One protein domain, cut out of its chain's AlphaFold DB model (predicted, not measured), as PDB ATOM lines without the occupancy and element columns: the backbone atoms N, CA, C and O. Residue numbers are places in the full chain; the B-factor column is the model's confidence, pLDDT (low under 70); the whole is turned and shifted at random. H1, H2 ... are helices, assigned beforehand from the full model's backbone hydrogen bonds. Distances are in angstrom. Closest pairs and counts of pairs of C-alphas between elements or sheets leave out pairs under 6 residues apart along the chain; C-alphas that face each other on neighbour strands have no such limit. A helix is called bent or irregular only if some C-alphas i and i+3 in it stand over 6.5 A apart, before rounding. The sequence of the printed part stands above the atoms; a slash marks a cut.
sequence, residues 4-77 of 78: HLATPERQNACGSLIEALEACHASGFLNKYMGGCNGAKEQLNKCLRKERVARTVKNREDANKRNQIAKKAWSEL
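AT A GLANCE: This is residues 4 to 77 of the 78 residues of the protein "COX assembly mitochondrial protein" of Rhizoctonia solani (UniProt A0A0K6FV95). From the first printed residue, you find a kinked helix, H1, then a turn holding the short H2, then one long helix, H3, which folds back side by side with H1 and runs on far past it. Residues 56 to 77, of which 56 to 75 belong to H3, stick out as a free arm. The printed part has 74 residues with three named helices in the order H1, H2, H3 and no named strand, and its class is all helix. The whole is extended, with a radius of gyration of the C-alphas of 19.7 A, and spans 67 by 18 by 14 A, the arm making much of the length.

HOW THE PARTS SIT: Start at H1, residues 8 to 26, which has a kink of 82 degrees near residue 15 and is irregular: C-alphas 13 and 16 are 8.5 A apart. Its residues 24 to 25 alone touch H2, residues 29 to 33, only at the corner and only just, with 3 pairs of C-alphas within 8 A; the closest, those of His 25 and Lys 32, are 5.7 A apart. Go on to H3, residues 38 to 75, whose residues 40 to 51 alone touch H1; the closest C-alphas, of Leu 17 and Leu 44, are 5.3 A apart. H1 and H3 run opposite ways at a shallow tilt of 18 degrees. H2 and H3 are only just apart, their closest C-alphas 8.3 A from each other. Every O i to N i+4 pair is within hydrogen-bond range in H2 and H3, and 13 of 15 are in H1.

IN THESE COORDINATES: Find C-alpha 8 at (142.257, 155.291, 201.449); from there H1 runs 22.4 A to C-alpha 26. H2 covers 6.1 A. H3 runs 54.8 A from C-alpha 38 at (118.520, 155.795, 198.579) to C-alpha 75 at (162.004, 187.322, 187.957).

THE WHOLE: The C-alphas farthest apart, of Leu 30 and Leu 77, are 67.4 A from each other. The printed part has no cut, and both links are tight. Look at residue 4 for the one pLDDT under 70; the mean of the printed part is 93.0.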
ATOM      1  N   HIS A   4     136.375 153.748 192.698       68.62
ATOM      2  CA  HIS A   4     136.422 155.080 193.301       68.62
ATOM      3  C   HIS A   4     136.079 155.133 194.802       68.62
ATOM      4  O   HIS A   4     136.172 156.200 195.387       68.62
ATOM      5  N   LEU A   5     135.676 154.059 195.461       75.19
ATOM      6  CA  LEU A   5     135.484 154.057 196.918       75.19
ATOM      7  C   LEU A   5     136.659 153.401 197.648       75.19
ATOM      8  O   LEU A   5     136.835 153.635 198.835       75.19
ATOM      9  N   ALA A   6     137.516 152.670 196.927       73.69
ATOM     10  CA  ALA A   6     138.655 151.953 197.494       73.69
ATOM     11  C   ALA A   6     139.866 152.849 197.822       73.69
ATOM     12  O   ALA A   6     140.841 152.370 198.390       73.69
ATOM     13  N   THR A   7     139.832 154.142 197.482       82.75
ATOM     14  CA  THR A   7     140.920 155.073 197.822       82.75
ATOM     15  C   THR A   7     140.967 155.318 199.334       82.75
ATOM     16  O   THR A   7     139.923 155.704 199.879       82.75
ATOM     17  N   PRO A   8     142.132 155.173 199.995       84.31
ATOM     18  CA  PRO A   8     142.257 155.291 201.449       84.31
ATOM     19  C   PRO A   8     141.665 156.580 202.021       84.31
ATOM     20  O   PRO A   8     140.988 156.545 203.042       84.31
ATOM     21  N   GLU A   9     141.824 157.715 201.339       82.06
ATOM     22  CA  GLU A   9     141.331 159.011 201.819       82.06
ATOM     23  C   GLU A   9     139.799 159.041 201.915       82.06
ATOM     24  O   GLU A   9     139.235 159.577 202.867       82.06
ATOM     25  N   ARG A  10     139.112 158.423 200.945       83.12
ATOM     26  CA  ARG A  10     137.643 158.340 200.932       83.12
ATOM     27  C   ARG A  10     137.131 157.307 201.929       83.12
ATOM     28  O   ARG A  10     136.078 157.537 202.515       83.12
ATOM     29  N   GLN A  11     137.865 156.212 202.138       84.62
ATOM     30  CA  GLN A  11     137.544 155.248 203.192       84.62
ATOM     31  C   GLN A  11     137.700 155.868 204.582       84.62
ATOM     32  O   GLN A  11     136.797 155.756 205.402       84.62
ATOM     33  N   ASN A  12     138.771 156.622 204.818       86.81
ATOM     34  CA  ASN A  12     138.978 157.308 206.092       86.81
ATOM     35  C   ASN A  12     137.904 158.376 206.352       86.81
ATOM     36  O   ASN A  12     137.436 158.521 207.476       86.81
ATOM     37  N   ALA A  13     137.493 159.123 205.320       88.62
ATOM     38  CA  ALA A  13     136.520 160.205 205.474       88.62
ATOM     39  C   ALA A  13     135.053 159.734 205.507       88.62
ATOM     40  O   ALA A  13     134.229 160.351 206.178       88.62
ATOM     41  N   CYS A  14     134.710 158.684 204.754       94.50
ATOM     42  CA  CYS A  14     133.324 158.274 204.510       94.50
ATOM     43  C   CYS A  14     133.070 156.776 204.754       94.50
ATOM     44  O   CYS A  14     132.016 156.281 204.354       94.50
ATOM     45  N   GLY A  15     134.000 156.052 205.384       92.38
ATOM     46  CA  GLY A  15     133.974 154.591 205.536       92.38
ATOM     47  C   GLY A  15     132.682 154.053 206.139       92.38
ATOM     48  O   GLY A  15     132.042 153.201 205.534       92.38
ATOM     49  N   SER A  16     132.209 154.644 207.237       93.75
ATOM     50  CA  SER A  16     130.954 154.231 207.885       93.75
ATOM     51  C   SER A  16     129.724 154.357 206.975       93.75
ATOM     52  O   SER A  16     128.811 153.537 207.039       93.75
ATOM     53  N   LEU A  17     129.692 155.352 206.082       94.75
ATOM     54  CA  LEU A  17     128.614 155.524 205.101       94.75
ATOM     55  C   LEU A  17     128.739 154.550 203.925       94.75
ATOM     56  O   LEU A  17     127.726 154.156 203.347       94.75
ATOM     57  N   ILE A  18     129.969 154.172 203.565       93.44
ATOM     58  CA  ILE A  18     130.233 153.122 202.575       93.44
ATOM     59  C   ILE A  18     129.743 151.785 203.135       93.44
ATOM     60  O   ILE A  18     128.920 151.141 202.490       93.44
ATOM     61  N   GLU A  19     130.154 151.427 204.352       93.56
ATOM     62  CA  GLU A  19     129.720 150.212 205.051       93.56
ATOM     63  C   GLU A  19     128.198 150.162 205.212       93.56
ATOM     64  O   GLU A  19     127.582 149.147 204.893       93.56
ATOM     65  N   ALA A  20     127.558 151.268 205.610       93.94
ATOM     66  CA  ALA A  20     126.101 151.337 205.721       93.94
ATOM     67  C   ALA A  20     125.393 151.096 204.375       93.94
ATOM     68  O   ALA A  20     124.377 150.397 204.311       93.94
ATOM     69  N   LEU A  21     125.924 151.653 203.281       94.25
ATOM     70  CA  LEU A  21     125.366 151.430 201.949       94.25
ATOM     71  C   LEU A  21     125.591 149.990 201.473       94.25
ATOM     72  O   LEU A  21     124.709 149.410 200.836       94.25
ATOM     73  N   GLU A  22     126.746 149.400 201.778       93.06
ATOM     74  CA  GLU A  22     127.038 148.004 201.452       93.06
ATOM     75  C   GLU A  22     126.167 147.034 202.246       93.06
ATOM     76  O   GLU A  22     125.584 146.131 201.644       93.06
ATOM     77  N   ALA A  23     125.973 147.277 203.542       94.12
ATOM     78  CA  ALA A  23     125.046 146.520 204.374       94.12
ATOM     79  C   ALA A  23     123.607 146.606 203.832       94.12
ATOM     80  O   ALA A  23     122.919 145.589 203.734       94.12
ATOM     81  N   CYS A  24     123.166 147.789 203.383       94.62
ATOM     82  CA  CYS A  24     121.856 147.936 202.744       94.62
ATOM     83  C   CYS A  24     121.759 147.160 201.422       94.62
ATOM     84  O   CYS A  24     120.758 146.502 201.151       94.62
ATOM     85  N   HIS A  25     122.801 147.188 200.591       93.88
ATOM     86  CA  HIS A  25     122.821 146.395 199.361       93.88
ATOM     87  C   HIS A  25     122.835 144.883 199.631       93.88
ATOM     88  O   HIS A  25     122.252 144.134 198.845       93.88
ATOM     89  N   ALA A  26     123.466 144.444 200.722       95.00
ATOM     90  CA  ALA A  26     123.479 143.050 201.157       95.00
ATOM     91  C   ALA A  26     122.113 142.576 201.688       95.00
ATOM     92  O   ALA A  26     121.857 141.376 201.712       95.00
ATOM     93  N   SER A  27     121.211 143.496 202.051       92.12
ATOM     94  CA  SER A  27     119.887 143.162 202.590       92.12
ATOM     95  C   SER A  27     118.911 142.592 201.549       92.12
ATOM     96  O   SER A  27     117.854 142.086 201.918       92.12
ATOM     97  N   GLY A  28     119.218 142.700 200.252       93.81
ATOM     98  CA  GLY A  28     118.418 142.090 199.191       93.81
ATOM     99  C   GLY A  28     118.413 142.876 197.882       93.81
ATOM    100  O   GLY A  28     118.280 144.101 197.853       93.81
ATOM    101  N   PHE A  29     118.486 142.148 196.765       92.31
ATOM    102  CA  PHE A  29     118.515 142.732 195.423       92.31
ATOM    103  C   PHE A  29     117.267 143.570 195.107       92.31
ATOM    104  O   PHE A  29     117.397 144.682 194.597       92.31
ATOM    105  N   LEU A  30     116.071 143.081 195.457       94.88
ATOM    106  CA  LEU A  30     114.818 143.813 195.228       94.88
ATOM    107  C   LEU A  30     114.758 145.112 196.041       94.88
ATOM    108  O   LEU A  30     114.376 146.142 195.497       94.88
ATOM    109  N   ASN A  31     115.211 145.100 197.301       92.12
ATOM    110  CA  ASN A  31     115.274 146.301 198.142       92.12
ATOM    111  C   ASN A  31     116.174 147.377 197.513       92.12
ATOM    112  O   ASN A  31     115.801 148.546 197.406       92.12
ATOM    113  N   LYS A  32     117.345 146.964 197.016       91.62
ATOM    114  CA  LYS A  32     118.258 147.841 196.280       91.62
ATOM    115  C   LYS A  32     117.626 148.382 194.994       91.62
ATOM    116  O   LYS A  32     117.717 149.580 194.740       91.62
ATOM    117  N   TYR A  33     117.017 147.512 194.186       93.81
ATOM    118  CA  TYR A  33     116.441 147.876 192.889       93.81
ATOM    119  C   TYR A  33     115.262 148.847 193.032       93.81
ATOM    120  O   TYR A  33     115.178 149.826 192.297       93.81
ATOM    121  N   MET A  34     114.415 148.632 194.040       95.81
ATOM    122  CA  MET A  34     113.260 149.484 194.341       95.81
ATOM    123  C   MET A  34     113.629 150.781 195.084       95.81
ATOM    124  O   MET A  34     112.752 151.573 195.412       95.81
ATOM    125  N   GLY A  35     114.919 151.029 195.344       93.75
ATOM    126  CA  GLY A  35     115.397 152.288 195.924       93.75
ATOM    127  C   GLY A  35     115.401 152.358 197.454       93.75
ATOM    128  O   GLY A  35     115.626 153.439 198.001       93.75
ATOM    129  N   GLY A  36     115.241 151.241 198.166       94.88
ATOM    130  CA  GLY A  36     115.259 151.206 199.637       94.88
ATOM    131  C   GLY A  36     116.574 151.680 200.272       94.88
ATOM    132  O   GLY A  36     116.597 152.091 201.427       94.88
ATOM    133  N   CYS A  37     117.668 151.720 199.504       96.12
ATOM    134  CA  CYS A  37     118.977 152.212 199.954       96.12
ATOM    135  C   CYS A  37     119.261 153.687 199.615       96.12
ATOM    136  O   CYS A  37     120.377 154.166 199.840       96.12
ATOM    137  N   ASN A  38     118.291 154.429 199.066       95.00
ATOM    138  CA  ASN A  38     118.520 155.795 198.579       95.00
ATOM    139  C   ASN A  38     118.955 156.771 199.683       95.00
ATOM    140  O   ASN A  38     119.819 157.609 199.432       95.00
ATOM    141  N   GLY A  39     118.441 156.624 200.908       95.62
ATOM    142  CA  GLY A  39     118.841 157.473 202.035       95.62
ATOM    143  C   GLY A  39     120.320 157.315 202.406       95.62
ATOM    144  O   GLY A  39     121.045 158.305 202.509       95.62
ATOM    145  N   ALA A  40     120.800 156.072 202.531       94.38
ATOM    146  CA  ALA A  40     122.218 155.785 202.777       94.38
ATOM    147  C   ALA A  40     123.101 156.293 201.623       94.38
ATOM    148  O   ALA A  40     124.137 156.925 201.843       94.38
ATOM    149  N   LYS A  41     122.649 156.095 200.378       94.12
ATOM    150  CA  LYS A  41     123.333 156.593 199.178       94.12
ATOM    151  C   LYS A  41     123.449 158.119 199.170       94.12
ATOM    152  O   LYS A  41     124.500 158.649 198.818       94.12
ATOM    153  N   GLU A  42     122.398 158.839 199.556       96.75
ATOM    154  CA  GLU A  42     122.417 160.301 199.599       96.75
ATOM    155  C   GLU A  42     123.400 160.828 200.652       96.75
ATOM    156  O   GLU A  42     124.162 161.761 200.378       96.75
ATOM    157  N   GLN A  43     123.438 160.204 201.830       96.06
ATOM    158  CA  GLN A  43     124.406 160.549 202.874       96.06
ATOM    159  C   GLN A  43     125.842 160.329 202.393       96.06
ATOM    160  O   GLN A  43     126.678 161.234 202.506       96.06
ATOM    161  N   LEU A  44     126.116 159.174 201.777       94.94
ATOM    162  CA  LEU A  44     127.425 158.882 201.201       94.94
ATOM    163  C   LEU A  44     127.812 159.913 200.129       94.94
ATOM    164  O   LEU A  44     128.920 160.447 200.154       94.94
ATOM    165  N   ASN A  45     126.887 160.268 199.232       95.00
ATOM    166  CA  ASN A  45     127.125 161.282 198.202       95.00
ATOM    167  C   ASN A  45     127.488 162.648 198.801       95.00
ATOM    168  O   ASN A  45     128.412 163.306 198.315       95.00
ATOM    169  N   LYS A  46     126.800 163.072 199.870       96.50
ATOM    170  CA  LYS A  46     127.114 164.321 200.585       96.50
ATOM    171  C   LYS A  46     128.520 164.277 201.183       96.50
ATOM    172  O   LYS A  46     129.257 165.254 201.051       96.50
ATOM    173  N   CYS A  47     128.914 163.155 201.782       95.81
ATOM    174  CA  CYS A  47     130.261 162.980 202.328       95.81
ATOM    175  C   CYS A  47     131.338 163.059 201.236       95.81
ATOM    176  O   CYS A  47     132.239 163.898 201.306       95.81
ATOM    177  N   LEU A  48     131.192 162.276 200.164       93.94
ATOM    178  CA  LEU A  48     132.146 162.255 199.049       93.94
ATOM    179  C   LEU A  48     132.242 163.610 198.341       93.94
ATOM    180  O   LEU A  48     133.313 164.005 197.873       93.94
ATOM    181  N   ARG A  49     131.136 164.361 198.274       94.75
ATOM    182  CA  ARG A  49     131.135 165.724 197.737       94.75
ATOM    183  C   ARG A  49     131.968 166.668 198.600       94.75
ATOM    184  O   ARG A  49     132.719 167.460 198.029       94.75
ATOM    185  N   LYS A  50     131.845 166.587 199.930       95.06
ATOM    186  CA  LYS A  50     132.632 167.399 200.871       95.06
ATOM    187  C   LYS A  50     134.122 167.104 200.750       95.06
ATOM    188  O   LYS A  50     134.893 168.048 200.595       95.06
ATOM    189  N   GLU A  51     134.507 165.826 200.727       93.69
ATOM    190  CA  GLU A  51     135.906 165.437 200.502       93.69
ATOM    191  C   GLU A  51     136.411 166.053 199.197       93.69
ATOM    192  O   GLU A  51     137.406 166.782 199.200       93.69
ATOM    193  N   ARG A  52     135.680 165.842 198.090       93.12
ATOM    194  CA  ARG A  52     136.120 166.305 196.768       93.12
ATOM    195  C   ARG A  52     136.408 167.802 196.776       93.12
ATOM    196  O   ARG A  52     137.377 168.235 196.157       93.12
ATOM    197  N   VAL A  53     135.549 168.586 197.430       95.88
ATOM    198  CA  VAL A  53     135.724 170.037 197.559       95.88
ATOM    199  C   VAL A  53     136.978 170.357 198.370       95.88
ATOM    200  O   VAL A  53     137.797 171.136 197.885       95.88
ATOM    201  N   ALA A  54     137.177 169.725 199.529       94.19
ATOM    202  CA  ALA A  54     138.367 169.930 200.358       94.19
ATOM    203  C   ALA A  54     139.665 169.629 199.588       94.19
ATOM    204  O   ALA A  54     140.589 170.445 199.565       94.19
ATOM    205  N   ARG A  55     139.704 168.512 198.855       92.94
ATOM    206  CA  ARG A  55     140.844 168.151 198.005       92.94
ATOM    207  C   ARG A  55     141.071 169.153 196.875       92.94
ATOM    208  O   ARG A  55     142.209 169.514 196.589       92.94
ATOM    209  N   THR A  56     140.006 169.606 196.215       95.69
ATOM    210  CA  THR A  56     140.114 170.619 195.155       95.69
ATOM    211  C   THR A  56     140.670 171.939 195.694       95.69
ATOM    212  O   THR A  56     141.496 172.550 195.016       95.69
ATOM    213  N   VAL A  57     140.271 172.357 196.899       97.19
ATOM    214  CA  VAL A  57     140.816 173.553 197.561       97.19
ATOM    215  C   VAL A  57     142.310 173.380 197.833       97.19
ATOM    216  O   VAL A  57     143.098 174.193 197.352       97.19
ATOM    217  N   LYS A  58     142.716 172.275 198.473       96.44
ATOM    218  CA  LYS A  58     144.133 171.975 198.739       96.44
ATOM    219  C   LYS A  58     144.975 171.978 197.459       96.44
ATOM    220  O   LYS A  58     146.001 172.646 197.380       96.44
ATOM    221  N   ASN A  59     144.504 171.300 196.412       96.56
ATOM    222  CA  ASN A  59     145.210 171.248 195.131       96.56
ATOM    223  C   ASN A  59     145.371 172.638 194.498       96.56
ATOM    224  O   ASN A  59     146.401 172.911 193.880       96.56
ATOM    225  N   ARG A  60     144.366 173.513 194.643       97.75
ATOM    226  CA  ARG A  60     144.424 174.898 194.159       97.75
ATOM    227  C   ARG A  60     145.449 175.716 194.941       97.75
ATOM    228  O   ARG A  60     146.225 176.442 194.328       97.75
ATOM    229  N   GLU A  61     145.475 175.591 196.262       98.12
ATOM    230  CA  GLU A  61     146.466 176.263 197.111       98.12
ATOM    231  C   GLU A  61     147.891 175.819 196.766       98.12
ATOM    232  O   GLU A  61     148.771 176.656 196.564       98.12
ATOM    233  N   ASP A  62     148.110 174.515 196.608       98.12
ATOM    234  CA  ASP A  62     149.420 173.966 196.259       98.12
ATOM    235  C   ASP A  62     149.847 174.341 194.834       98.12
ATOM    236  O   ASP A  62     151.033 174.536 194.564       98.12
ATOM    237  N   ALA A  63     148.903 174.461 193.897       97.81
ATOM    238  CA  ALA A  63     149.181 174.997 192.565       97.81
ATOM    239  C   ALA A  63     149.573 176.482 192.626       97.81
ATOM    240  O   ALA A  63     150.554 176.881 192.001       97.81
ATOM    241  N   ASN A  64     148.869 177.290 193.422       97.81
ATOM    242  CA  ASN A  64     149.194 178.706 193.598       97.81
ATOM    243  C   ASN A  64     150.591 178.902 194.199       97.81
ATOM    244  O   ASN A  64     151.354 179.715 193.681       97.81
ATOM    245  N   LYS A  65     150.955 178.126 195.230       97.75
ATOM    246  CA  LYS A  65     152.303 178.157 195.830       97.75
ATOM    247  C   LYS A  65     153.380 177.826 194.798       97.75
ATOM    248  O   LYS A  65     154.346 178.568 194.657       97.75
ATOM    249  N   ARG A  66     153.187 176.752 194.021       97.12
ATOM    250  CA  ARG A  66     154.110 176.364 192.940       97.12
ATOM    251  C   ARG A  66     154.250 177.460 191.883       97.12
ATOM    252  O   ARG A  66     155.364 177.776 191.484       97.12
ATOM    253  N   ASN A  67     153.142 178.086 191.492       97.25
ATOM    254  CA  ASN A  67     153.152 179.189 190.533       97.25
ATOM    255  C   ASN A  67     153.874 180.431 191.076       97.25
ATOM    256  O   ASN A  67     154.574 181.096 190.321       97.25
ATOM    257  N   GLN A  68     153.724 180.753 192.364       97.12
ATOM    258  CA  GLN A  68     154.445 181.864 192.998       97.12
ATOM    259  C   GLN A  68     155.955 181.610 193.031       97.12
ATOM    260  O   GLN A  68     156.720 182.498 192.667       97.12
ATOM    261  N   ILE A  69     156.371 180.396 193.406       96.62
ATOM    262  CA  ILE A  69     157.785 179.994 193.406       96.62
ATOM    263  C   ILE A  69     158.363 180.099 191.995       96.62
ATOM    264  O   ILE A  69     159.402 180.725 191.810       96.62
ATOM    265  N   ALA A  70     157.665 179.545 190.998       96.00
ATOM    266  CA  ALA A  70     158.098 179.614 189.609       96.00
ATOM    267  C   ALA A  70     158.242 181.069 189.141       96.00
ATOM    268  O   ALA A  70     159.285 181.436 188.618       96.00
ATOM    269  N   LYS A  71     157.232 181.918 189.380       96.19
ATOM    270  CA  LYS A  71     157.283 183.345 189.016       96.19
ATOM    271  C   LYS A  71     158.464 184.071 189.655       96.19
ATOM    272  O   LYS A  71     159.124 184.835 188.965       96.19
ATOM    273  N   LYS A  72     158.729 183.819 190.940       96.31
ATOM    274  CA  LYS A  72     159.863 184.421 191.647       96.31
ATOM    275  C   LYS A  72     161.199 183.996 191.029       96.31
ATOM    276  O   LYS A  72     162.042 184.846 190.777       96.31
ATOM    277  N   ALA A  73     161.359 182.705 190.734       95.31
ATOM    278  CA  ALA A  73     162.567 182.192 190.095       95.31
ATOM    279  C   ALA A  73     162.797 182.816 188.706       95.31
ATOM    280  O   ALA A  73     163.924 183.157 188.375       95.31
ATOM    281  N   TRP A  74     161.736 183.014 187.914       94.69
ATOM    282  CA  TRP A  74     161.840 183.698 186.621       94.69
ATOM    283  C   TRP A  74     162.220 185.177 186.760       94.69
ATOM    284  O   TRP A  74     163.065 185.635 186.006       94.69
ATOM    285  N   SER A  75     161.663 185.905 187.738       94.50
ATOM    286  CA  SER A  75     162.004 187.322 187.957       94.50
ATOM    287  C   SER A  75     163.421 187.557 188.483       94.50
ATOM    288  O   SER A  75     163.917 188.667 188.395       94.50
ATOM    289  N   GLU A  76     164.058 186.548 189.083       90.81
ATOM    290  CA  GLU A  76     165.452 186.639 189.546       90.81
ATOM    291  C   GLU A  76     166.467 186.432 188.402       90.81
ATOM    292  O   GLU A  76     167.652 186.698 188.585       90.81
ATOM    293  N   LEU A  77     166.018 185.945 187.238       89.00
ATOM    294  CA  LEU A  77     166.845 185.715 186.044       89.00
ATOM    295  C   LEU A  77     166.779 186.863 185.022       89.00
ATOM    296  O   LEU A  77     167.511 186.820 184.033       89.00
TER     297      LEU A  77